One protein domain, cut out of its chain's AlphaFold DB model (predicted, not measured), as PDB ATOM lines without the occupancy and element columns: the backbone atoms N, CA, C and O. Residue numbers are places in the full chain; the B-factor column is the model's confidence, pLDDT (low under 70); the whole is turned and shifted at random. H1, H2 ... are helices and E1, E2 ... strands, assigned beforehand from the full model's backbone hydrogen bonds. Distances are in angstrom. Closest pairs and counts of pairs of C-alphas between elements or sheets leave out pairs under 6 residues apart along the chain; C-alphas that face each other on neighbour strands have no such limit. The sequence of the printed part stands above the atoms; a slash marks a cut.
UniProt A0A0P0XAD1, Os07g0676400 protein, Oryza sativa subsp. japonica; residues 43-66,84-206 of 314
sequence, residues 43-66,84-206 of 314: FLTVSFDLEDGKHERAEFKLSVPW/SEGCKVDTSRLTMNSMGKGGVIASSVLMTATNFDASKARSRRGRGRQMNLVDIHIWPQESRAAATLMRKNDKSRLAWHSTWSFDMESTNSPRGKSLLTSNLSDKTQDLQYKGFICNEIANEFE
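This is residues 43 to 66 and 84 to 206 of the 314 residues of the protein "Os07g0676400 protein" of Oryza sativa subsp. japonica (UniProt A0A0P0XAD1). Eight antiparallel strands ring round into a closed barrel, with the last helix, H3, at one end, where the strands curl round it. H2 lies outside the barrel near its other end, across E2, and the small H1 is on the barrel beside E8. The printed part has 147 residues, with three named helices and eight named strands in the order E1 E2 E3 E4 H1 E5 E6 E7 H2 E8 H3; the class is mixed, helices and strands. It is compact, with a radius of gyration of the C-alphas of 15.5 A and spans of 50 by 35 by 34 A.

E1, residues 43 to 50, and E2, residues 55 to 63, form a hairpin, antiparallel at 159 degrees, with N 46 and O 58 2.9 A apart. E3, residues 93 to 100, lies on the other side of E1 from E2, with N 95 and O 45 3.0 A apart. E3 forms a hairpin with E4, residues 103 to 112, where N 96 and O 108 are 2.8 A apart; E4 bends by 66 degrees at residue 106. H1, residues 118 to 123, follows. E5, residues 132 to 139, E6, residues 144 to 152, and E7, residues 158 to 170, form a meander, each strand the antiparallel neighbour of the one before; N 135 and O 148 are 2.9 A apart, N 147 and O 164 also 2.9 A. E7 bends by 65 degrees at residue 161 and is the neighbour of E2, with N 61 and O 169 2.8 A apart. H2, residues 174 to 182, is on the barrel at a height over the sheet of 8.2 A; it lies only just over E2, on which 3 of its 9 C-alphas fall, and runs across the strands, at 80 degrees to E2 on the local plane. The closest C-alphas of the two are those of Ala 58 and Gly 176, 5.2 A apart. E8, residues 191 to 197, is the neighbour of E5, N 136 and O 193 being 2.8 A apart, and of E4, N 194 and O 111 being 2.8 A apart. The closest C-alphas of H1 and E8 are those of Ala 121 and Phe 196, 7.4 A apart. H3, residues 199 to 205, is closest to E3 at the C-alphas of Ser 98 and Ile 201, 5.5 A apart. Every O i to N i+4 pair is within hydrogen-bond range in H2, but 1 of 2 in H1 and 1 of 3 in H3, where 3 of 4 O i to N i+3 pairs are.

E1 begins at C-alpha 43, (13.283, -5.014, 126.118). E7 is the longest strand by residues, 31.9 A; E6 measures 27.2 A, E4 25.7 A and E2 25.2 A. H3 ends at C-alpha 205, (18.858, -16.467, 126.787).

The C-alphas farthest apart, of Glu 85 and Asp 154, are 50.9 A apart. Residues 67 to 83 are not printed, and C-alphas 66 and 84 are 35.4 A apart across the cut. Of the links printed whole, none is long. Mean pLDDT of the printed part is 74.7; 58 residues are under 70, among them 43 to 58 and 171 to 188.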
ATOM      1  N   PHE A  43      14.576  -5.680 126.132       53.95
ATOM      2  CA  PHE A  43      13.283  -5.014 126.118       53.95
ATOM      3  C   PHE A  43      12.434  -5.686 125.046       53.95
ATOM      4  O   PHE A  43      12.903  -5.964 123.941       53.95
ATOM      5  N   LEU A  44      11.178  -5.959 125.373       54.99
ATOM      6  CA  LEU A  44      10.221  -6.416 124.385       54.99
ATOM      7  C   LEU A  44       9.420  -5.209 123.918       54.99
ATOM      8  O   LEU A  44       8.585  -4.667 124.640       54.99
ATOM      9  N   THR A  45       9.662  -4.788 122.686       57.32
ATOM     10  CA  THR A  45       8.849  -3.751 122.069       57.32
ATOM     11  C   THR A  45       7.671  -4.422 121.371       57.32
ATOM     12  O   THR A  45       7.813  -5.070 120.333       57.32
ATOM     13  N   VAL A  46       6.480  -4.253 121.929       53.10
ATOM     14  CA  VAL A  46       5.251  -4.704 121.282       53.10
ATOM     15  C   VAL A  46       4.702  -3.539 120.456       53.10
ATOM     16  O   VAL A  46       3.931  -2.711 120.932       53.10
ATOM     17  N   SER A  47       5.160  -3.434 119.211       56.38
ATOM     18  CA  SER A  47       4.590  -2.474 118.263       56.38
ATOM     19  C   SER A  47       3.279  -3.004 117.706       56.38
ATOM     20  O   SER A  47       3.221  -4.173 117.328       56.38
ATOM     21  N   PHE A  48       2.279  -2.136 117.599       54.29
ATOM     22  CA  PHE A  48       1.017  -2.447 116.955       54.29
ATOM     23  C   PHE A  48       0.717  -1.456 115.835       54.29
ATOM     24  O   PHE A  48       1.000  -0.259 115.941       54.29
ATOM     25  N   ASP A  49       0.086  -1.951 114.783       53.94
ATOM     26  CA  ASP A  49      -0.397  -1.109 113.695       53.94
ATOM     27  C   ASP A  49      -1.889  -0.849 113.957       53.94
ATOM     28  O   ASP A  49      -2.652  -1.781 114.182       53.94
ATOM     29  N   LEU A  50      -2.335   0.404 114.020       52.76
ATOM     30  CA  LEU A  50      -3.760   0.712 114.171       52.76
ATOM     31  C   LEU A  50      -4.436   0.749 112.796       52.76
ATOM     32  O   LEU A  50      -3.794   1.093 111.801       52.76
ATOM     33  N   GLU A  51      -5.739   0.448 112.740       52.89
ATOM     34  CA  GLU A  51      -6.520   0.459 111.484       52.89
ATOM     35  C   GLU A  51      -6.443   1.808 110.733       52.89
ATOM     36  O   GLU A  51      -6.455   1.818 109.504       52.89
ATOM     37  N   ASP A  52      -6.236   2.928 111.435       58.24
ATOM     38  CA  ASP A  52      -6.108   4.271 110.842       58.24
ATOM     39  C   ASP A  52      -4.747   4.530 110.155       58.24
ATOM     40  O   ASP A  52      -4.396   5.673 109.855       58.24
ATOM     41  N   GLY A  53      -3.915   3.497 109.974       56.73
ATOM     42  CA  GLY A  53      -2.544   3.622 109.462       56.73
ATOM     43  C   GLY A  53      -1.578   4.299 110.443       56.73
ATOM     44  O   GLY A  53      -0.405   4.502 110.128       56.73
ATOM     45  N   LYS A  54      -2.051   4.649 111.644       61.24
ATOM     46  CA  LYS A  54      -1.214   5.131 112.742       61.24
ATOM     47  C   LYS A  54      -0.548   3.942 113.421       61.24
ATOM     48  O   LYS A  54      -1.207   2.988 113.809       61.24
ATOM     49  N   HIS A  55       0.760   4.012 113.609       60.00
ATOM     50  CA  HIS A  55       1.492   3.002 114.364       60.00
ATOM     51  C   HIS A  55       1.526   3.404 115.840       60.00
ATOM     52  O   HIS A  55       2.191   4.380 116.195       60.00
ATOM     53  N   GLU A  56       0.832   2.660 116.703       61.36
ATOM     54  CA  GLU A  56       0.987   2.807 118.150       61.36
ATOM     55  C   GLU A  56       1.960   1.757 118.683       61.36
ATOM     56  O   GLU A  56       1.780   0.546 118.569       61.36
ATOM     57  N   ARG A  57       3.032   2.236 119.308       64.49
ATOM     58  CA  ARG A  57       4.086   1.385 119.850       64.49
ATOM     59  C   ARG A  57       3.951   1.297 121.360       64.49
ATOM     60  O   ARG A  57       4.175   2.283 122.060       64.49
ATOM     61  N   ALA A  58       3.631   0.114 121.872       66.23
ATOM     62  CA  ALA A  58       3.699  -0.149 123.299       66.23
ATOM     63  C   ALA A  58       5.030  -0.822 123.640       66.23
ATOM     64  O   ALA A  58       5.460  -1.802 123.033       66.23
ATOM     65  N   GLU A  59       5.705  -0.300 124.649       70.20
ATOM     66  CA  GLU A  59       6.986  -0.839 125.073       70.20
ATOM     67  C   GLU A  59       6.854  -1.513 126.430       70.20
ATOM     68  O   GLU A  59       6.296  -0.950 127.378       70.20
ATOM     69  N   PHE A  60       7.350  -2.748 126.497       73.28
ATOM     70  CA  PHE A  60       7.331  -3.551 127.703       73.28
ATOM     71  C   PHE A  60       8.745  -3.977 128.056       73.28
ATOM     72  O   PHE A  60       9.470  -4.631 127.300       73.28
ATOM     73  N   LYS A  61       9.143  -3.632 129.269       76.33
ATOM     74  CA  LYS A  61      10.377  -4.130 129.840       76.33
ATOM     75  C   LYS A  61      10.130  -5.540 130.363       76.33
ATOM     76  O   LYS A  61       9.242  -5.743 131.188       76.33
ATOM     77  N   LEU A  62      10.927  -6.496 129.889       76.77
ATOM     78  CA  LEU A  62      10.940  -7.852 130.425       76.77
ATOM     79  C   LEU A  62      12.011  -7.946 131.500       76.77
ATOM     80  O   LEU A  62      13.194  -7.706 131.249       76.77
ATOM     81  N   SER A  63      11.604  -8.330 132.700       76.15
ATOM     82  CA  SER A  63      12.537  -8.627 133.778       76.15
ATOM     83  C   SER A  63      12.267 -10.025 134.302       76.15
ATOM     84  O   SER A  63      11.124 -10.434 134.465       76.15
ATOM     85  N   VAL A  64      13.321 -10.805 134.531       71.72
ATOM     86  CA  VAL A  64      13.143 -12.077 135.236       71.72
ATOM     87  C   VAL A  64      12.708 -11.727 136.664       71.72
ATOM     88  O   VAL A  64      13.351 -10.860 137.265       71.72
ATOM     89  N   PRO A  65      11.671 -12.378 137.216       59.98
ATOM     90  CA  PRO A  65      11.061 -12.006 138.489       59.98
ATOM     91  C   PRO A  65      11.905 -12.461 139.689       59.98
ATOM     92  O   PRO A  65      11.414 -13.086 140.630       59.98
ATOM     93  N   TRP A  66      13.204 -12.156 139.669       64.09
ATOM     94  CA  TRP A  66      14.066 -12.234 140.835       64.09
ATOM     95  C   TRP A  66      13.486 -11.257 141.854       64.09
ATOM     96  O   TRP A  66      13.634 -10.050 141.675       64.09
ATOM     97  N   SER A  84      -3.631   8.124 119.731       38.15
ATOM     98  CA  SER A  84      -4.997   8.600 119.444       38.15
ATOM     99  C   SER A  84      -6.094   7.658 119.964       38.15
ATOM    100  O   SER A  84      -5.852   6.510 120.314       38.15
ATOM    101  N   GLU A  85      -7.309   8.187 120.109       37.10
ATOM    102  CA  GLU A  85      -8.475   7.503 120.682       37.10
ATOM    103  C   GLU A  85      -9.125   6.475 119.744       37.10
ATOM    104  O   GLU A  85      -9.166   6.673 118.537       37.10
ATOM    105  N   GLY A  86      -9.683   5.403 120.323       42.84
ATOM    106  CA  GLY A  86     -10.717   4.574 119.686       42.84
ATOM    107  C   GLY A  86     -10.270   3.453 118.740       42.84
ATOM    108  O   GLY A  86     -11.132   2.736 118.240       42.84
ATOM    109  N   CYS A  87      -8.975   3.255 118.496       43.25
ATOM    110  CA  CYS A  87      -8.531   2.338 117.443       43.25
ATOM    111  C   CYS A  87      -8.412   0.866 117.868       43.25
ATOM    112  O   CYS A  87      -7.918   0.524 118.946       43.25
ATOM    113  N   LYS A  88      -8.773  -0.014 116.933       52.62
ATOM    114  CA  LYS A  88      -8.451  -1.441 116.952       52.62
ATOM    115  C   LYS A  88      -6.962  -1.643 116.659       52.62
ATOM    116  O   LYS A  88      -6.386  -0.955 115.816       52.62
ATOM    117  N   VAL A  89      -6.351  -2.579 117.374       55.42
ATOM    118  CA  VAL A  89      -4.897  -2.766 117.438       55.42
ATOM    119  C   VAL A  89      -4.503  -4.012 116.647       55.42
ATOM    120  O   VAL A  89      -4.965  -5.108 116.964       55.42
ATOM    121  N   ASP A  90      -3.634  -3.879 115.644       63.61
ATOM    122  CA  ASP A  90      -3.054  -5.023 114.941       63.61
ATOM    123  C   ASP A  90      -1.978  -5.675 115.806       63.61
ATOM    124  O   ASP A  90      -0.840  -5.213 115.922       63.61
ATOM    125  N   THR A  91      -2.347  -6.802 116.404       68.49
ATOM    126  CA  THR A  91      -1.455  -7.651 117.184       68.49
ATOM    127  C   THR A  91      -0.694  -8.655 116.315       68.49
ATOM    128  O   THR A  91      -0.155  -9.613 116.868       68.49
ATOM    129  N   SER A  92      -0.655  -8.508 114.983       72.94
ATOM    130  CA  SER A  92      -0.042  -9.479 114.060       72.94
ATOM    131  C   SER A  92       1.477  -9.596 114.194       72.94
ATOM    132  O   SER A  92       2.045 -10.643 113.850       72.94
ATOM    133  N   ARG A  93       2.135  -8.544 114.695       74.21
ATOM    134  CA  ARG A  93       3.592  -8.417 114.770       74.21
ATOM    135  C   ARG A  93       4.055  -8.044 116.170       74.21
ATOM    136  O   ARG A  93       3.386  -7.342 116.913       74.21
ATOM    137  N   LEU A  94       5.241  -8.523 116.510       81.09
ATOM    138  CA  LEU A  94       5.924  -8.251 117.765       81.09
ATOM    139  C   LEU A  94       7.406  -8.047 117.465       81.09
ATOM    140  O   LEU A  94       7.978  -8.827 116.713       81.09
ATOM    141  N   THR A  95       8.057  -7.043 118.049       81.78
ATOM    142  CA  THR A  95       9.489  -6.814 117.818       81.78
ATOM    143  C   THR A  95      10.288  -7.074 119.089       81.78
ATOM    144  O   THR A  95      10.200  -6.360 120.084       81.78
ATOM    145  N   MET A  96      11.117  -8.110 119.064       81.86
ATOM    146  CA  MET A  96      12.027  -8.396 120.162       81.86
ATOM    147  C   MET A  96      13.342  -7.643 119.971       81.86
ATOM    148  O   MET A  96      13.986  -7.795 118.932       81.86
ATOM    149  N   ASN A  97      13.753  -6.879 120.983       81.93
ATOM    150  CA  ASN A  97      14.965  -6.069 120.947       81.93
ATOM    151  C   ASN A  97      15.950  -6.500 122.046       81.93
ATOM    152  O   ASN A  97      15.581  -6.659 123.212       81.93
ATOM    153  N   SER A  98      17.226  -6.647 121.690       73.68
ATOM    154  CA  SER A  98      18.306  -6.630 122.682       73.68
ATOM    155  C   SER A  98      18.847  -5.207 122.808       73.68
ATOM    156  O   SER A  98      19.009  -4.502 121.809       73.68
ATOM    157  N   MET A  99      19.114  -4.788 124.044       69.27
ATOM    158  CA  MET A  99      19.533  -3.431 124.388       69.27
ATOM    159  C   MET A  99      20.928  -3.441 125.006       69.27
ATOM    160  O   MET A  99      21.217  -4.206 125.926       69.27
ATOM    161  N   GLY A 100      21.781  -2.541 124.528       66.19
ATOM    162  CA  GLY A 100      23.085  -2.239 125.101       66.19
ATOM    163  C   GLY A 100      23.114  -0.863 125.764       66.19
ATOM    164  O   GLY A 100      22.119  -0.147 125.818       66.19
ATOM    165  N   LYS A 101      24.300  -0.448 126.228       68.77
ATOM    166  CA  LYS A 101      24.515   0.884 126.832       68.77
ATOM    167  C   LYS A 101      24.196   2.058 125.889       68.77
ATOM    168  O   LYS A 101      24.071   3.171 126.372       68.77
ATOM    169  N   GLY A 102      24.116   1.819 124.578       68.62
ATOM    170  CA  GLY A 102      23.869   2.836 123.551       68.62
ATOM    171  C   GLY A 102      22.564   2.641 122.774       68.62
ATOM    172  O   GLY A 102      22.462   3.153 121.666       68.62
ATOM    173  N   GLY A 103      21.601   1.874 123.301       74.83
ATOM    174  CA  GLY A 103      20.318   1.614 122.635       74.83
ATOM    175  C   GLY A 103      20.183   0.195 122.076       74.83
ATOM    176  O   GLY A 103      20.817  -0.741 122.572       74.83
ATOM    177  N   VAL A 104      19.323   0.030 121.066       77.01
ATOM    178  CA  VAL A 104      19.014  -1.273 120.449       77.01
ATOM    179  C   VAL A 104      20.247  -1.806 119.723       77.01
ATOM    180  O   VAL A 104      20.706  -1.211 118.753       77.01
ATOM    181  N   ILE A 105      20.773  -2.948 120.171       75.30
ATOM    182  CA  ILE A 105      21.913  -3.622 119.525       75.30
ATOM    183  C   ILE A 105      21.468  -4.683 118.521       75.30
ATOM    184  O   ILE A 105      22.212  -5.025 117.605       75.30
ATOM    185  N   ALA A 106      20.261  -5.218 118.690       80.36
ATOM    186  CA  ALA A 106      19.685  -6.197 117.786       80.36
ATOM    187  C   ALA A 106      18.161  -6.166 117.869       80.36
ATOM    188  O   ALA A 106      17.600  -5.956 118.942       80.36
ATOM    189  N   SER A 107      17.506  -6.426 116.741       81.33
ATOM    190  CA  SER A 107      16.051  -6.447 116.626       81.33
ATOM    191  C   SER A 107      15.597  -7.651 115.803       81.33
ATOM    192  O   SER A 107      16.288  -8.095 114.879       81.33
ATOM    193  N   SER A 108      14.457  -8.239 116.145       83.23
ATOM    194  CA  SER A 108      13.846  -9.325 115.379       83.23
ATOM    195  C   SER A 108      12.330  -9.263 115.457       83.23
ATOM    196  O   SER A 108      11.757  -9.190 116.538       83.23
ATOM    197  N   VAL A 109      11.687  -9.344 114.292       83.91
ATOM    198  CA  VAL A 109      10.229  -9.370 114.175       83.91
ATOM    199  C   VAL A 109       9.722 -10.801 114.343       83.91
ATOM    200  O   VAL A 109      10.211 -11.737 113.704       83.91
ATOM    201  N   LEU A 110       8.730 -10.946 115.205       85.91
ATOM    202  CA  LEU A 110       7.961 -12.143 115.489       85.91
ATOM    203  C   LEU A 110       6.543 -11.929 114.956       85.91
ATOM    204  O   LEU A 110       6.037 -10.806 114.931       85.91
ATOM    205  N   MET A 111       5.911 -13.010 114.528       86.38
ATOM    206  CA  MET A 111       4.536 -13.008 114.029       86.38
ATOM    207  C   MET A 111       3.648 -13.731 115.033       86.38
ATOM    208  O   MET A 111       4.149 -14.542 115.814       86.38
ATOM    209  N   THR A 112       2.339 -13.502 114.997       85.28
ATOM    210  CA  THR A 112       1.403 -14.352 115.747       85.28
ATOM    211  C   THR A 112       1.604 -15.822 115.381       85.28
ATOM    212  O   THR A 112       1.917 -16.159 114.234       85.28
ATOM    213  N   ALA A 113       1.419 -16.721 116.346       85.13
ATOM    214  CA  ALA A 113       1.610 -18.153 116.129       85.13
ATOM    215  C   ALA A 113       0.734 -18.706 114.991       85.13
ATOM    216  O   ALA A 113       1.171 -19.606 114.279       85.13
ATOM    217  N   THR A 114      -0.454 -18.131 114.777       85.31
ATOM    218  CA  THR A 114      -1.371 -18.473 113.675       85.31
ATOM    219  C   THR A 114      -0.829 -18.101 112.295       85.31
ATOM    220  O   THR A 114      -1.087 -18.810 111.327       85.31
ATOM    221  N   ASN A 115      -0.043 -17.025 112.201       85.89
ATOM    222  CA  ASN A 115       0.543 -16.536 110.952       85.89
ATOM    223  C   ASN A 115       1.983 -17.027 110.738       85.89
ATOM    224  O   ASN A 115       2.590 -16.766 109.695       85.89
ATOM    225  N   PHE A 116       2.565 -17.700 111.730       87.04
ATOM    226  CA  PHE A 116       3.948 -18.137 111.675       87.04
ATOM    227  C   PHE A 116       4.103 -19.414 110.843       87.04
ATOM    228  O   PHE A 116       3.741 -20.511 111.262       87.04
ATOM    229  N   ASP A 117       4.748 -19.275 109.686       83.28
ATOM    230  CA  ASP A 117       5.163 -20.391 108.840       83.28
ATOM    231  C   ASP A 117       6.695 -20.506 108.825       83.28
ATOM    232  O   ASP A 117       7.415 -19.709 108.207       83.28
ATOM    233  N   ALA A 118       7.208 -21.539 109.499       79.07
ATOM    234  CA  ALA A 118       8.639 -21.803 109.596       79.07
ATOM    235  C   ALA A 118       9.298 -22.071 108.229       79.07
ATOM    236  O   ALA A 118      10.497 -21.814 108.075       79.07
ATOM    237  N   SER A 119       8.552 -22.583 107.242       76.98
ATOM    238  CA  SER A 119       9.074 -22.862 105.900       76.98
ATOM    239  C   SER A 119       9.318 -21.565 105.122       76.98
ATOM    240  O   SER A 119      10.401 -21.377 104.559       76.98
ATOM    241  N   LYS A 120       8.379 -20.613 105.201       71.29
ATOM    242  CA  LYS A 120       8.493 -19.279 104.587       71.29
ATOM    243  C   LYS A 120       9.543 -18.418 105.272       71.29
ATOM    244  O   LYS A 120      10.281 -17.692 104.612       71.29
ATOM    245  N   ALA A 121       9.659 -18.513 106.593       64.93
ATOM    246  CA  ALA A 121      10.622 -17.703 107.332       64.93
ATOM    247  C   ALA A 121      12.086 -18.146 107.101       64.93
ATOM    248  O   ALA A 121      13.002 -17.334 107.248       64.93
ATOM    249  N   ARG A 122      12.321 -19.396 106.662       61.60
ATOM    250  CA  ARG A 122      13.657 -19.881 106.266       61.60
ATOM    251  C   ARG A 122      14.157 -19.291 104.948       61.60
ATOM    252  O   ARG A 122      15.359 -19.081 104.828       61.60
ATOM    253  N   SER A 123      13.280 -19.025 103.975       53.38
ATOM    254  CA  SER A 123      13.713 -18.600 102.632       53.38
ATOM    255  C   SER A 123      14.336 -17.201 102.612       53.38
ATOM    256  O   SER A 123      15.188 -16.920 101.774       53.38
ATOM    257  N   ARG A 124      13.965 -16.333 103.564       53.55
ATOM    258  CA  ARG A 124      14.415 -14.930 103.606       53.55
ATOM    259  C   ARG A 124      15.805 -14.710 104.204       53.55
ATOM    260  O   ARG A 124      16.398 -13.664 103.970       53.55
ATOM    261  N   ARG A 125      16.335 -15.646 104.996       53.20
ATOM    262  CA  ARG A 125      17.654 -15.501 105.635       53.20
ATOM    263  C   ARG A 125      18.642 -16.428 104.933       53.20
ATOM    264  O   ARG A 125      18.525 -17.644 105.047       53.20
ATOM    265  N   GLY A 126      19.587 -15.835 104.201       53.03
ATOM    266  CA  GLY A 126      20.583 -16.536 103.387       53.03
ATOM    267  C   GLY A 126      21.269 -17.717 104.087       53.03
ATOM    268  O   GLY A 126      21.388 -17.760 105.317       53.03
ATOM    269  N   ARG A 127      21.717 -18.689 103.276       51.57
ATOM    270  CA  ARG A 127      22.467 -19.881 103.713       51.57
ATOM    271  C   ARG A 127      23.550 -19.490 104.728       51.57
ATOM    272  O   ARG A 127      24.395 -18.658 104.432       51.57
ATOM    273  N   GLY A 128      23.538 -20.120 105.903       56.39
ATOM    274  CA  GLY A 128      24.644 -20.063 106.867       56.39
ATOM    275  C   GLY A 128      24.362 -19.339 108.184       56.39
ATOM    276  O   GLY A 128      25.107 -19.543 109.137       56.39
ATOM    277  N   ARG A 129      23.280 -18.556 108.313       61.73
ATOM    278  CA  ARG A 129      22.932 -17.979 109.625       61.73
ATOM    279  C   ARG A 129      22.253 -19.027 110.510       61.73
ATOM    280  O   ARG A 129      21.237 -19.609 110.123       61.73
ATOM    281  N   GLN A 130      22.806 -19.257 111.702       67.11
ATOM    282  CA  GLN A 130      22.148 -20.037 112.747       67.11
ATOM    283  C   GLN A 130      20.789 -19.391 113.041       67.11
ATOM    284  O   GLN A 130      20.693 -18.197 113.315       67.11
ATOM    285  N   MET A 131      19.721 -20.170 112.883       76.02
ATOM    286  CA  MET A 131      18.364 -19.699 113.129       76.02
ATOM    287  C   MET A 131      17.925 -20.210 114.488       76.02
ATOM    288  O   MET A 131      17.748 -21.417 114.664       76.02
ATOM    289  N   ASN A 132      17.749 -19.287 115.423       90.92
ATOM    290  CA  ASN A 132      17.153 -19.576 116.716       90.92
ATOM    291  C   ASN A 132      15.673 -19.219 116.623       90.92
ATOM    292  O   ASN A 132      15.336 -18.113 116.203       90.92
ATOM    293  N   LEU A 133      14.795 -20.164 116.941       93.24
ATOM    294  CA  LEU A 133      13.355 -19.930 116.989       93.24
ATOM    295  C   LEU A 133      12.990 -19.532 118.416       93.24
ATOM    296  O   LEU A 133      13.391 -20.218 119.352       93.24
ATOM    297  N   VAL A 134      12.216 -18.467 118.573       92.53
ATOM    298  CA  VAL A 134      11.602 -18.116 119.853       92.53
ATOM    299  C   VAL A 134      10.087 -18.265 119.753       92.53
ATOM    300  O   VAL A 134       9.494 -17.925 118.727       92.53
ATOM    301  N   ASP A 135       9.492 -18.796 120.814       93.88
ATOM    302  CA  ASP A 135       8.054 -18.876 121.055       93.88
ATOM    303  C   ASP A 135       7.743 -18.076 122.324       93.88
ATOM    304  O   ASP A 135       8.221 -18.432 123.401       93.88
ATOM    305  N   ILE A 136       7.029 -16.959 122.192       91.76
ATOM    306  CA  ILE A 136       6.722 -16.033 123.281       91.76
ATOM    307  C   ILE A 136       5.229 -16.078 123.570       91.76
ATOM    308  O   ILE A 136       4.420 -15.782 122.695       91.76
ATOM    309  N   HIS A 137       4.889 -16.377 124.816       92.15
ATOM    310  CA  HIS A 137       3.558 -16.200 125.375       92.15
ATOM    311  C   HIS A 137       3.525 -14.922 126.207       92.15
ATOM    312  O   HIS A 137       4.437 -14.660 126.993       92.15
ATOM    313  N   ILE A 138       2.475 -14.129 126.039       89.37
ATOM    314  CA  ILE A 138       2.251 -12.876 126.753       89.37
ATOM    315  C   ILE A 138       0.889 -12.969 127.432       89.37
ATOM    316  O   ILE A 138      -0.109 -13.193 126.759       89.37
ATOM    317  N   TRP A 139       0.848 -12.729 128.740       89.29
ATOM    318  CA  TRP A 139      -0.366 -12.606 129.548       89.29
ATOM    319  C   TRP A 139      -0.482 -11.161 130.041       89.29
ATOM    320  O   TRP A 139       0.019 -10.832 131.125       89.29
ATOM    321  N   PRO A 140      -1.111 -10.258 129.268       82.37
ATOM    322  CA  PRO A 140      -1.126  -8.836 129.602       82.37
ATOM    323  C   PRO A 140      -1.816  -8.536 130.930       82.37
ATOM    324  O   PRO A 140      -1.333  -7.701 131.693       82.37
ATOM    325  N   GLN A 141      -2.898  -9.257 131.239       82.88
ATOM    326  CA  GLN A 141      -3.636  -9.100 132.498       82.88
ATOM    327  C   GLN A 141      -2.743  -9.383 133.708       82.88
ATOM    328  O   GLN A 141      -2.725  -8.625 134.680       82.88
ATOM    329  N   GLU A 142      -1.908 -10.414 133.595       85.89
ATOM    330  CA  GLU A 142      -0.945 -10.792 134.621       85.89
ATOM    331  C   GLU A 142       0.315  -9.915 134.618       85.89
ATOM    332  O   GLU A 142       1.125 -10.028 135.536       85.89
ATOM    333  N   SER A 143       0.523  -9.048 133.620       86.52
ATOM    334  CA  SER A 143       1.812  -8.375 133.416       86.52
ATOM    335  C   SER A 143       2.961  -9.393 133.375       86.52
ATOM    336  O   SER A 143       3.948  -9.264 134.099       86.52
ATOM    337  N   ARG A 144       2.811 -10.450 132.569       88.23
ATOM    338  CA  ARG A 144       3.766 -11.561 132.501       88.23
ATOM    339  C   ARG A 144       4.003 -12.002 131.066       88.23
ATOM    340  O   ARG A 144       3.083 -12.005 130.257       88.23
ATOM    341  N   ALA A 145       5.214 -12.455 130.783       90.07
ATOM    342  CA  ALA A 145       5.540 -13.160 129.553       90.07
ATOM    343  C   ALA A 145       6.362 -14.414 129.851       90.07
ATOM    344  O   ALA A 145       6.994 -14.534 130.901       90.07
ATOM    345  N   ALA A 146       6.384 -15.342 128.906       92.28
ATOM    346  CA  ALA A 146       7.319 -16.450 128.895       92.28
ATOM    347  C   ALA A 146       7.873 -16.629 127.486       92.28
ATOM    348  O   ALA A 146       7.129 -16.530 126.517       92.28
ATOM    349  N   ALA A 147       9.168 -16.904 127.366       92.72
ATOM    350  CA  ALA A 147       9.813 -17.152 126.085       92.72
ATOM    351  C   ALA A 147      10.511 -18.508 126.102       92.72
ATOM    352  O   ALA A 147      11.332 -18.784 126.978       92.72
ATOM    353  N   THR A 148      10.216 -19.339 125.113       95.60
ATOM    354  CA  THR A 148      10.889 -20.610 124.871       95.60
ATOM    355  C   THR A 148      11.801 -20.468 123.659       95.60
ATOM    356  O   THR A 148      11.351 -20.197 122.547       95.60
ATOM    357  N   LEU A 149      13.099 -20.663 123.876       94.90
ATOM    358  CA  LEU A 149      14.123 -20.663 122.846       94.90
ATOM    359  C   LEU A 149      14.362 -22.088 122.346       94.90
ATOM    360  O   LEU A 149      14.660 -23.000 123.121       94.90
ATOM    361  N   MET A 150      14.303 -22.255 121.030       95.13
ATOM    362  CA  MET A 150      14.671 -23.480 120.333       95.13
ATOM    363  C   MET A 150      15.844 -23.225 119.388       95.13
ATOM    364  O   MET A 150      15.902 -22.216 118.679       95.13
ATOM    365  N   ARG A 151      16.771 -24.178 119.340       92.05
ATOM    366  CA  ARG A 151      17.981 -24.118 118.516       92.05
ATOM    367  C   ARG A 151      18.132 -25.371 117.685       92.05
ATOM    368  O   ARG A 151      17.602 -26.418 118.035       92.05
ATOM    369  N   LYS A 152      18.859 -25.275 116.576       89.63
ATOM    370  CA  LYS A 152      19.221 -26.473 115.818       89.63
ATOM    371  C   LYS A 152      20.207 -27.321 116.625       89.63
ATOM    372  O   LYS A 152      21.228 -26.795 117.049       89.63
ATOM    373  N   ASN A 153      19.891 -28.598 116.810       86.84
ATOM    374  CA  ASN A 153      20.814 -29.608 117.330       86.84
ATOM    375  C   ASN A 153      21.732 -30.150 116.213       86.84
ATOM    376  O   ASN A 153      21.602 -29.760 115.048       86.84
ATOM    377  N   ASP A 154      22.600 -31.108 116.544       83.32
ATOM    378  CA  ASP A 154      23.538 -31.754 115.605       83.32
ATOM    379  C   ASP A 154      22.847 -32.404 114.396       83.32
ATOM    380  O   ASP A 154      23.402 -32.488 113.303       83.32
ATOM    381  N   LYS A 155      21.587 -32.821 114.562       86.40
ATOM    382  CA  LYS A 155      20.753 -33.394 113.493       86.40
ATOM    383  C   LYS A 155      20.048 -32.320 112.659       86.40
ATOM    384  O   LYS A 155      19.134 -32.634 111.897       86.40
ATOM    385  N   SER A 156      20.425 -31.049 112.821       85.17
ATOM    386  CA  SER A 156      19.805 -29.880 112.185       85.17
ATOM    387  C   SER A 156      18.304 -29.715 112.468       85.17
ATOM    388  O   SER A 156      17.606 -28.997 111.743       85.17
ATOM    389  N   ARG A 157      17.793 -30.348 113.533       88.59
ATOM    390  CA  ARG A 157      16.398 -30.236 113.984       88.59
ATOM    391  C   ARG A 157      16.293 -29.183 115.076       88.59
ATOM    392  O   ARG A 157      17.211 -29.036 115.872       88.59
ATOM    393  N   LEU A 158      15.180 -28.451 115.109       90.42
ATOM    394  CA  LEU A 158      14.910 -27.541 116.218       90.42
ATOM    395  C   LEU A 158      14.667 -28.361 117.486       90.42
ATOM    396  O   LEU A 158      13.814 -29.242 117.500       90.42
ATOM    397  N   ALA A 159      15.424 -28.042 118.519       93.01
ATOM    398  CA  ALA A 159      15.386 -28.646 119.830       93.01
ATOM    399  C   ALA A 159      15.229 -27.539 120.870       93.01
ATOM    400  O   ALA A 159      15.792 -26.450 120.723       93.01
ATOM    401  N   TRP A 160      14.473 -27.819 121.923       95.48
ATOM    402  CA  TRP A 160      14.367 -26.943 123.078       95.48
ATOM    403  C   TRP A 160      15.755 -26.652 123.664       95.48
ATOM    404  O   TRP A 160      16.583 -27.558 123.763       95.48
ATOM    405  N   HIS A 161      16.014 -25.394 124.020       94.60
ATOM    406  CA  HIS A 161      17.269 -24.947 124.637       94.60
ATOM    407  C   HIS A 161      17.023 -24.357 126.022       94.60
ATOM    408  O   HIS A 161      17.637 -24.782 127.001       94.60
ATOM    409  N   SER A 162      16.106 -23.393 126.107       95.44
ATOM    410  CA  SER A 162      15.728 -22.770 127.369       95.44
ATOM    411  C   SER A 162      14.315 -22.194 127.329       95.44
ATOM    412  O   SER A 162      13.766 -21.908 126.268       95.44
ATOM    413  N   THR A 163      13.718 -22.036 128.504       95.43
ATOM    414  CA  THR A 163      12.430 -21.386 128.736       95.43
ATOM    415  C   THR A 163      12.595 -20.376 129.854       95.43
ATOM    416  O   THR A 163      13.214 -20.665 130.873       95.43
ATOM    417  N   TRP A 164      12.030 -19.196 129.668       92.89
ATOM    418  CA  TRP A 164      12.190 -18.055 130.554       92.89
ATOM    419  C   TRP A 164      10.832 -17.507 130.927       92.89
ATOM    420  O   TRP A 164       9.979 -17.400 130.053       92.89
ATOM    421  N   SER A 165      10.666 -17.115 132.183       91.36
ATOM    422  CA  SER A 165       9.507 -16.357 132.642       91.36
ATOM    423  C   SER A 165       9.934 -14.939 132.993       91.36
ATOM    424  O   SER A 165      10.985 -14.723 133.604       91.36
ATOM    425  N   PHE A 166       9.094 -13.979 132.639       87.68
ATOM    426  CA  PHE A 166       9.345 -12.560 132.820       87.68
ATOM    427  C   PHE A 166       8.136 -11.876 133.443       87.68
ATOM    428  O   PHE A 166       7.006 -12.112 133.017       87.68
ATOM    429  N   ASP A 167       8.388 -10.974 134.384       85.57
ATOM    430  CA  ASP A 167       7.453  -9.902 134.700       85.57
ATOM    431  C   ASP A 167       7.569  -8.818 133.616       85.57
ATOM    432  O   ASP A 167       8.663  -8.514 133.119       85.57
ATOM    433  N   MET A 168       6.422  -8.258 133.241       83.02
ATOM    434  CA  MET A 168       6.292  -7.197 132.248       83.02
ATOM    435  C   MET A 168       5.922  -5.880 132.915       83.02
ATOM    436  O   MET A 168       4.847  -5.746 133.503       83.02
ATOM    437  N   GLU A 169       6.763  -4.875 132.722       78.72
ATOM    438  CA  GLU A 169       6.486  -3.503 133.140       78.72
ATOM    439  C   GLU A 169       6.274  -2.643 131.892       78.72
ATOM    440  O   GLU A 169       7.116  -2.631 130.992       78.72
ATOM    441  N   SER A 170       5.140  -1.942 131.804       73.11
ATOM    442  CA  SER A 170       4.922  -0.980 130.720       73.11
ATOM    443  C   SER A 170       5.770   0.261 130.977       73.11
ATOM    444  O   SER A 170       5.725   0.813 132.074       73.11
ATOM    445  N   THR A 171       6.544   0.692 129.984       65.63
ATOM    446  CA  THR A 171       7.483   1.808 130.163       65.63
ATOM    447  C   THR A 171       6.898   3.168 129.796       65.63
ATOM    448  O   THR A 171       7.349   4.169 130.345       65.63
ATOM    449  N   ASN A 172       5.893   3.222 128.912       59.52
ATOM    450  CA  ASN A 172       5.518   4.480 128.252       59.52
ATOM    451  C   ASN A 172       4.102   4.996 128.501       59.52
ATOM    452  O   ASN A 172       3.848   6.155 128.195       59.52
ATOM    453  N   SER A 173       3.171   4.203 129.032       53.72
ATOM    454  CA  SER A 173       1.842   4.704 129.407       53.72
ATOM    455  C   SER A 173       1.011   3.589 130.045       53.72
ATOM    456  O   SER A 173       1.007   2.481 129.503       53.72
ATOM    457  N   PRO A 174       0.208   3.858 131.094       57.53
ATOM    458  CA  PRO A 174      -0.828   2.922 131.548       57.53
ATOM    459  C   PRO A 174      -1.778   2.486 130.411       57.53
ATOM    460  O   PRO A 174      -2.336   1.389 130.455       57.53
ATOM    461  N   ARG A 175      -1.886   3.284 129.336       60.52
ATOM    462  CA  ARG A 175      -2.673   2.971 128.136       60.52
ATOM    463  C   ARG A 175      -2.139   1.769 127.355       60.52
ATOM    464  O   ARG A 175      -2.941   0.994 126.852       60.52
ATOM    465  N   GLY A 176      -0.821   1.547 127.308       60.72
ATOM    466  CA  GLY A 176      -0.233   0.410 126.585       60.72
ATOM    467  C   GLY A 176      -0.725  -0.941 127.112       60.72
ATOM    468  O   GLY A 176      -1.021  -1.848 126.336       60.72
ATOM    469  N   LYS A 177      -0.889  -1.057 128.439       61.01
ATOM    470  CA  LYS A 177      -1.502  -2.238 129.060       61.01
ATOM    471  C   LYS A 177      -2.983  -2.347 128.688       61.01
ATOM    472  O   LYS A 177      -3.407  -3.424 128.289       61.01
ATOM    473  N   SER A 178      -3.722  -1.235 128.742       64.96
ATOM    474  CA  SER A 178      -5.137  -1.185 128.346       64.96
ATOM    475  C   SER A 178      -5.363  -1.660 126.906       64.96
ATOM    476  O   SER A 178      -6.315  -2.394 126.666       64.96
ATOM    477  N   LEU A 179      -4.485  -1.281 125.971       63.01
ATOM    478  CA  LEU A 179      -4.575  -1.646 124.550       63.01
ATOM    479  C   LEU A 179      -4.366  -3.143 124.316       63.01
ATOM    480  O   LEU A 179      -5.083  -3.761 123.531       63.01
ATOM    481  N   LEU A 180      -3.406  -3.744 125.023       66.23
ATOM    482  CA  LEU A 180      -3.220  -5.192 124.991       66.23
ATOM    483  C   LEU A 180      -4.453  -5.923 125.526       66.23
ATOM    484  O   LEU A 180      -4.860  -6.935 124.966       66.23
ATOM    485  N   THR A 181      -5.040  -5.415 126.611       65.18
ATOM    486  CA  THR A 181      -6.170  -6.060 127.284       65.18
ATOM    487  C   THR A 181      -7.502  -5.877 126.567       65.18
ATOM    488  O   THR A 181      -8.324  -6.780 126.629       65.18
ATOM    489  N   SER A 182      -7.721  -4.755 125.875       65.41
ATOM    490  CA  SER A 182      -8.994  -4.464 125.201       65.41
ATOM    491  C   SER A 182      -9.212  -5.275 123.924       65.41
ATOM    492  O   SER A 182     -10.348  -5.426 123.493       65.41
ATOM    493  N   ASN A 183      -8.138  -5.777 123.304       59.03
ATOM    494  CA  ASN A 183      -8.210  -6.552 122.059       59.03
ATOM    495  C   ASN A 183      -8.165  -8.070 122.285       59.03
ATOM    496  O   ASN A 183      -8.374  -8.844 121.349       59.03
ATOM    497  N   LEU A 184      -7.898  -8.516 123.514       61.90
ATOM    498  CA  LEU A 184      -8.050  -9.919 123.875       61.90
ATOM    499  C   LEU A 184      -9.549 -10.225 123.904       61.90
ATOM    500  O   LEU A 184     -10.271  -9.743 124.770       61.90
ATOM    501  N   SER A 185     -10.017 -11.013 122.934       60.59
ATOM    502  CA  SER A 185     -11.334 -11.650 123.021       60.59
ATOM    503  C   SER A 185     -11.454 -12.370 124.365       60.59
ATOM    504  O   SER A 185     -10.482 -12.990 124.794       60.59
ATOM    505  N   ASP A 186     -12.649 -12.381 124.967       60.50
ATOM    506  CA  ASP A 186     -12.945 -13.075 126.236       60.50
ATOM    507  C   ASP A 186     -12.432 -14.527 126.300       60.50
ATOM    508  O   ASP A 186     -12.237 -15.082 127.381       60.50
ATOM    509  N   LYS A 187     -12.207 -15.165 125.143       58.18
ATOM    510  CA  LYS A 187     -11.721 -16.546 125.045       58.18
ATOM    511  C   LYS A 187     -10.200 -16.692 125.081       58.18
ATOM    512  O   LYS A 187      -9.719 -17.774 125.412       58.18
ATOM    513  N   THR A 188      -9.444 -15.660 124.727       62.70
ATOM    514  CA  THR A 188      -7.986 -15.744 124.613       62.70
ATOM    515  C   THR A 188      -7.362 -15.049 125.814       62.70
ATOM    516  O   THR A 188      -7.446 -13.835 125.937       62.70
ATOM    517  N   GLN A 189      -6.740 -15.813 126.712       78.08
ATOM    518  CA  GLN A 189      -6.076 -15.256 127.899       78.08
ATOM    519  C   GLN A 189      -4.627 -14.831 127.622       78.08
ATOM    520  O   GLN A 189      -4.056 -14.049 128.388       78.08
ATOM    521  N   ASP A 190      -4.033 -15.322 126.529       86.17
ATOM    522  CA  ASP A 190      -2.639 -15.084 126.178       86.17
ATOM    523  C   ASP A 190      -2.411 -14.834 124.685       86.17
ATOM    524  O   ASP A 190      -3.068 -15.395 123.813       86.17
ATOM    525  N   LEU A 191      -1.434 -13.984 124.380       87.71
ATOM    526  CA  LEU A 191      -0.965 -13.755 123.019       87.71
ATOM    527  C   LEU A 191       0.274 -14.607 122.771       87.71
ATOM    528  O   LEU A 191       1.252 -14.510 123.516       87.71
ATOM    529  N   GLN A 192       0.255 -15.398 121.700       91.41
ATOM    530  CA  GLN A 192       1.383 -16.237 121.312       91.41
ATOM    531  C   GLN A 192       2.044 -15.729 120.031       91.41
ATOM    532  O   GLN A 192       1.398 -15.589 118.988       91.41
ATOM    533  N   TYR A 193       3.359 -15.538 120.094       90.30
ATOM    534  CA  TYR A 193       4.188 -15.068 118.993       90.30
ATOM    535  C   TYR A 193       5.349 -16.010 118.723       90.30
ATOM    536  O   TYR A 193       6.012 -16.485 119.641       90.30
ATOM    537  N   LYS A 194       5.648 -16.230 117.446       93.25
ATOM    538  CA  LYS A 194       6.753 -17.073 116.994       93.25
ATOM    539  C   LYS A 194       7.580 -16.362 115.941       93.25
ATOM    540  O   LYS A 194       7.064 -15.641 115.086       93.25
ATOM    541  N   GLY A 195       8.887 -16.582 115.977       90.98
ATOM    542  CA  GLY A 195       9.772 -16.019 114.967       90.98
ATOM    543  C   GLY A 195      11.227 -16.411 115.137       90.98
ATOM    544  O   GLY A 195      11.665 -16.858 116.195       90.98
ATOM    545  N   PHE A 196      11.991 -16.251 114.059       90.72
ATOM    546  CA  PHE A 196      13.428 -16.478 114.103       90.72
ATOM    547  C   PHE A 196      14.152 -15.223 114.585       90.72
ATOM    548  O   PHE A 196      14.075 -14.165 113.959       90.72
ATOM    549  N   ILE A 197      14.940 -15.364 115.642       87.50
ATOM    550  CA  ILE A 197      15.785 -14.301 116.184       87.50
ATOM    551  C   ILE A 197      17.233 -14.475 115.727       87.50
ATOM    552  O   ILE A 197      17.646 -15.557 115.296       87.50
ATOM    553  N   CYS A 198      17.989 -13.383 115.712       83.78
ATOM    554  CA  CYS A 198      19.424 -13.423 115.446       83.78
ATOM    555  C   CYS A 198      20.202 -13.954 116.665       83.78
ATOM    556  O   CYS A 198      19.638 -14.149 117.746       83.78
ATOM    557  N   ASN A 199      21.492 -14.238 116.481       85.85
ATOM    558  CA  ASN A 199      22.325 -14.808 117.541       85.85
ATOM    559  C   ASN A 199      22.525 -13.826 118.697       85.85
ATOM    560  O   ASN A 199      22.562 -14.247 119.844       85.85
ATOM    561  N   GLU A 200      22.584 -12.530 118.411       82.20
ATOM    562  CA  GLU A 200      22.755 -11.472 119.405       82.20
ATOM    563  C   GLU A 200      21.624 -11.509 120.440       82.20
ATOM    564  O   GLU A 200      21.895 -11.530 121.634       82.20
ATOM    565  N   ILE A 201      20.366 -11.630 119.994       82.90
ATOM    566  CA  ILE A 201      19.212 -11.782 120.895       82.90
ATOM    567  C   ILE A 201      19.203 -13.177 121.531       82.90
ATOM    568  O   ILE A 201      18.940 -13.318 122.721       82.90
ATOM    569  N   ALA A 202      19.507 -14.232 120.767       86.34
ATOM    570  CA  ALA A 202      19.508 -15.598 121.296       86.34
ATOM    571  C   ALA A 202      20.552 -15.820 122.403       86.34
ATOM    572  O   ALA A 202      20.359 -16.696 123.248       86.34
ATOM    573  N   ASN A 203      21.637 -15.045 122.398       85.20
ATOM    574  CA  ASN A 203      22.685 -15.084 123.410       85.20
ATOM    575  C   ASN A 203      22.224 -14.502 124.759       85.20
ATOM    576  O   ASN A 203      22.760 -14.892 125.792       85.20
ATOM    577  N   GLU A 204      21.193 -13.650 124.784       80.59
ATOM    578  CA  GLU A 204      20.600 -13.121 126.031       80.59
ATOM    579  C   GLU A 204      19.906 -14.212 126.870       80.59
ATOM    580  O   GLU A 204      19.768 -14.110 128.095       80.59
ATOM    581  N   PHE A 205      19.487 -15.286 126.199       85.95
ATOM    582  CA  PHE A 205      18.858 -16.467 126.787       85.95
ATOM    583  C   PHE A 205      19.859 -17.559 127.166       85.95
ATOM    584  O   PHE A 205      19.452 -18.649 127.588       85.95
ATOM    585  N   GLU A 206      21.154 -17.299 126.992       87.30
ATOM    586  CA  GLU A 206      22.174 -18.214 127.469       87.30
ATOM    587  C   GLU A 206      22.226 -18.189 128.986       87.30
ATOM    588  O   GLU A 206      22.141 -17.153 129.656       87.30
TER     589      GLU A 206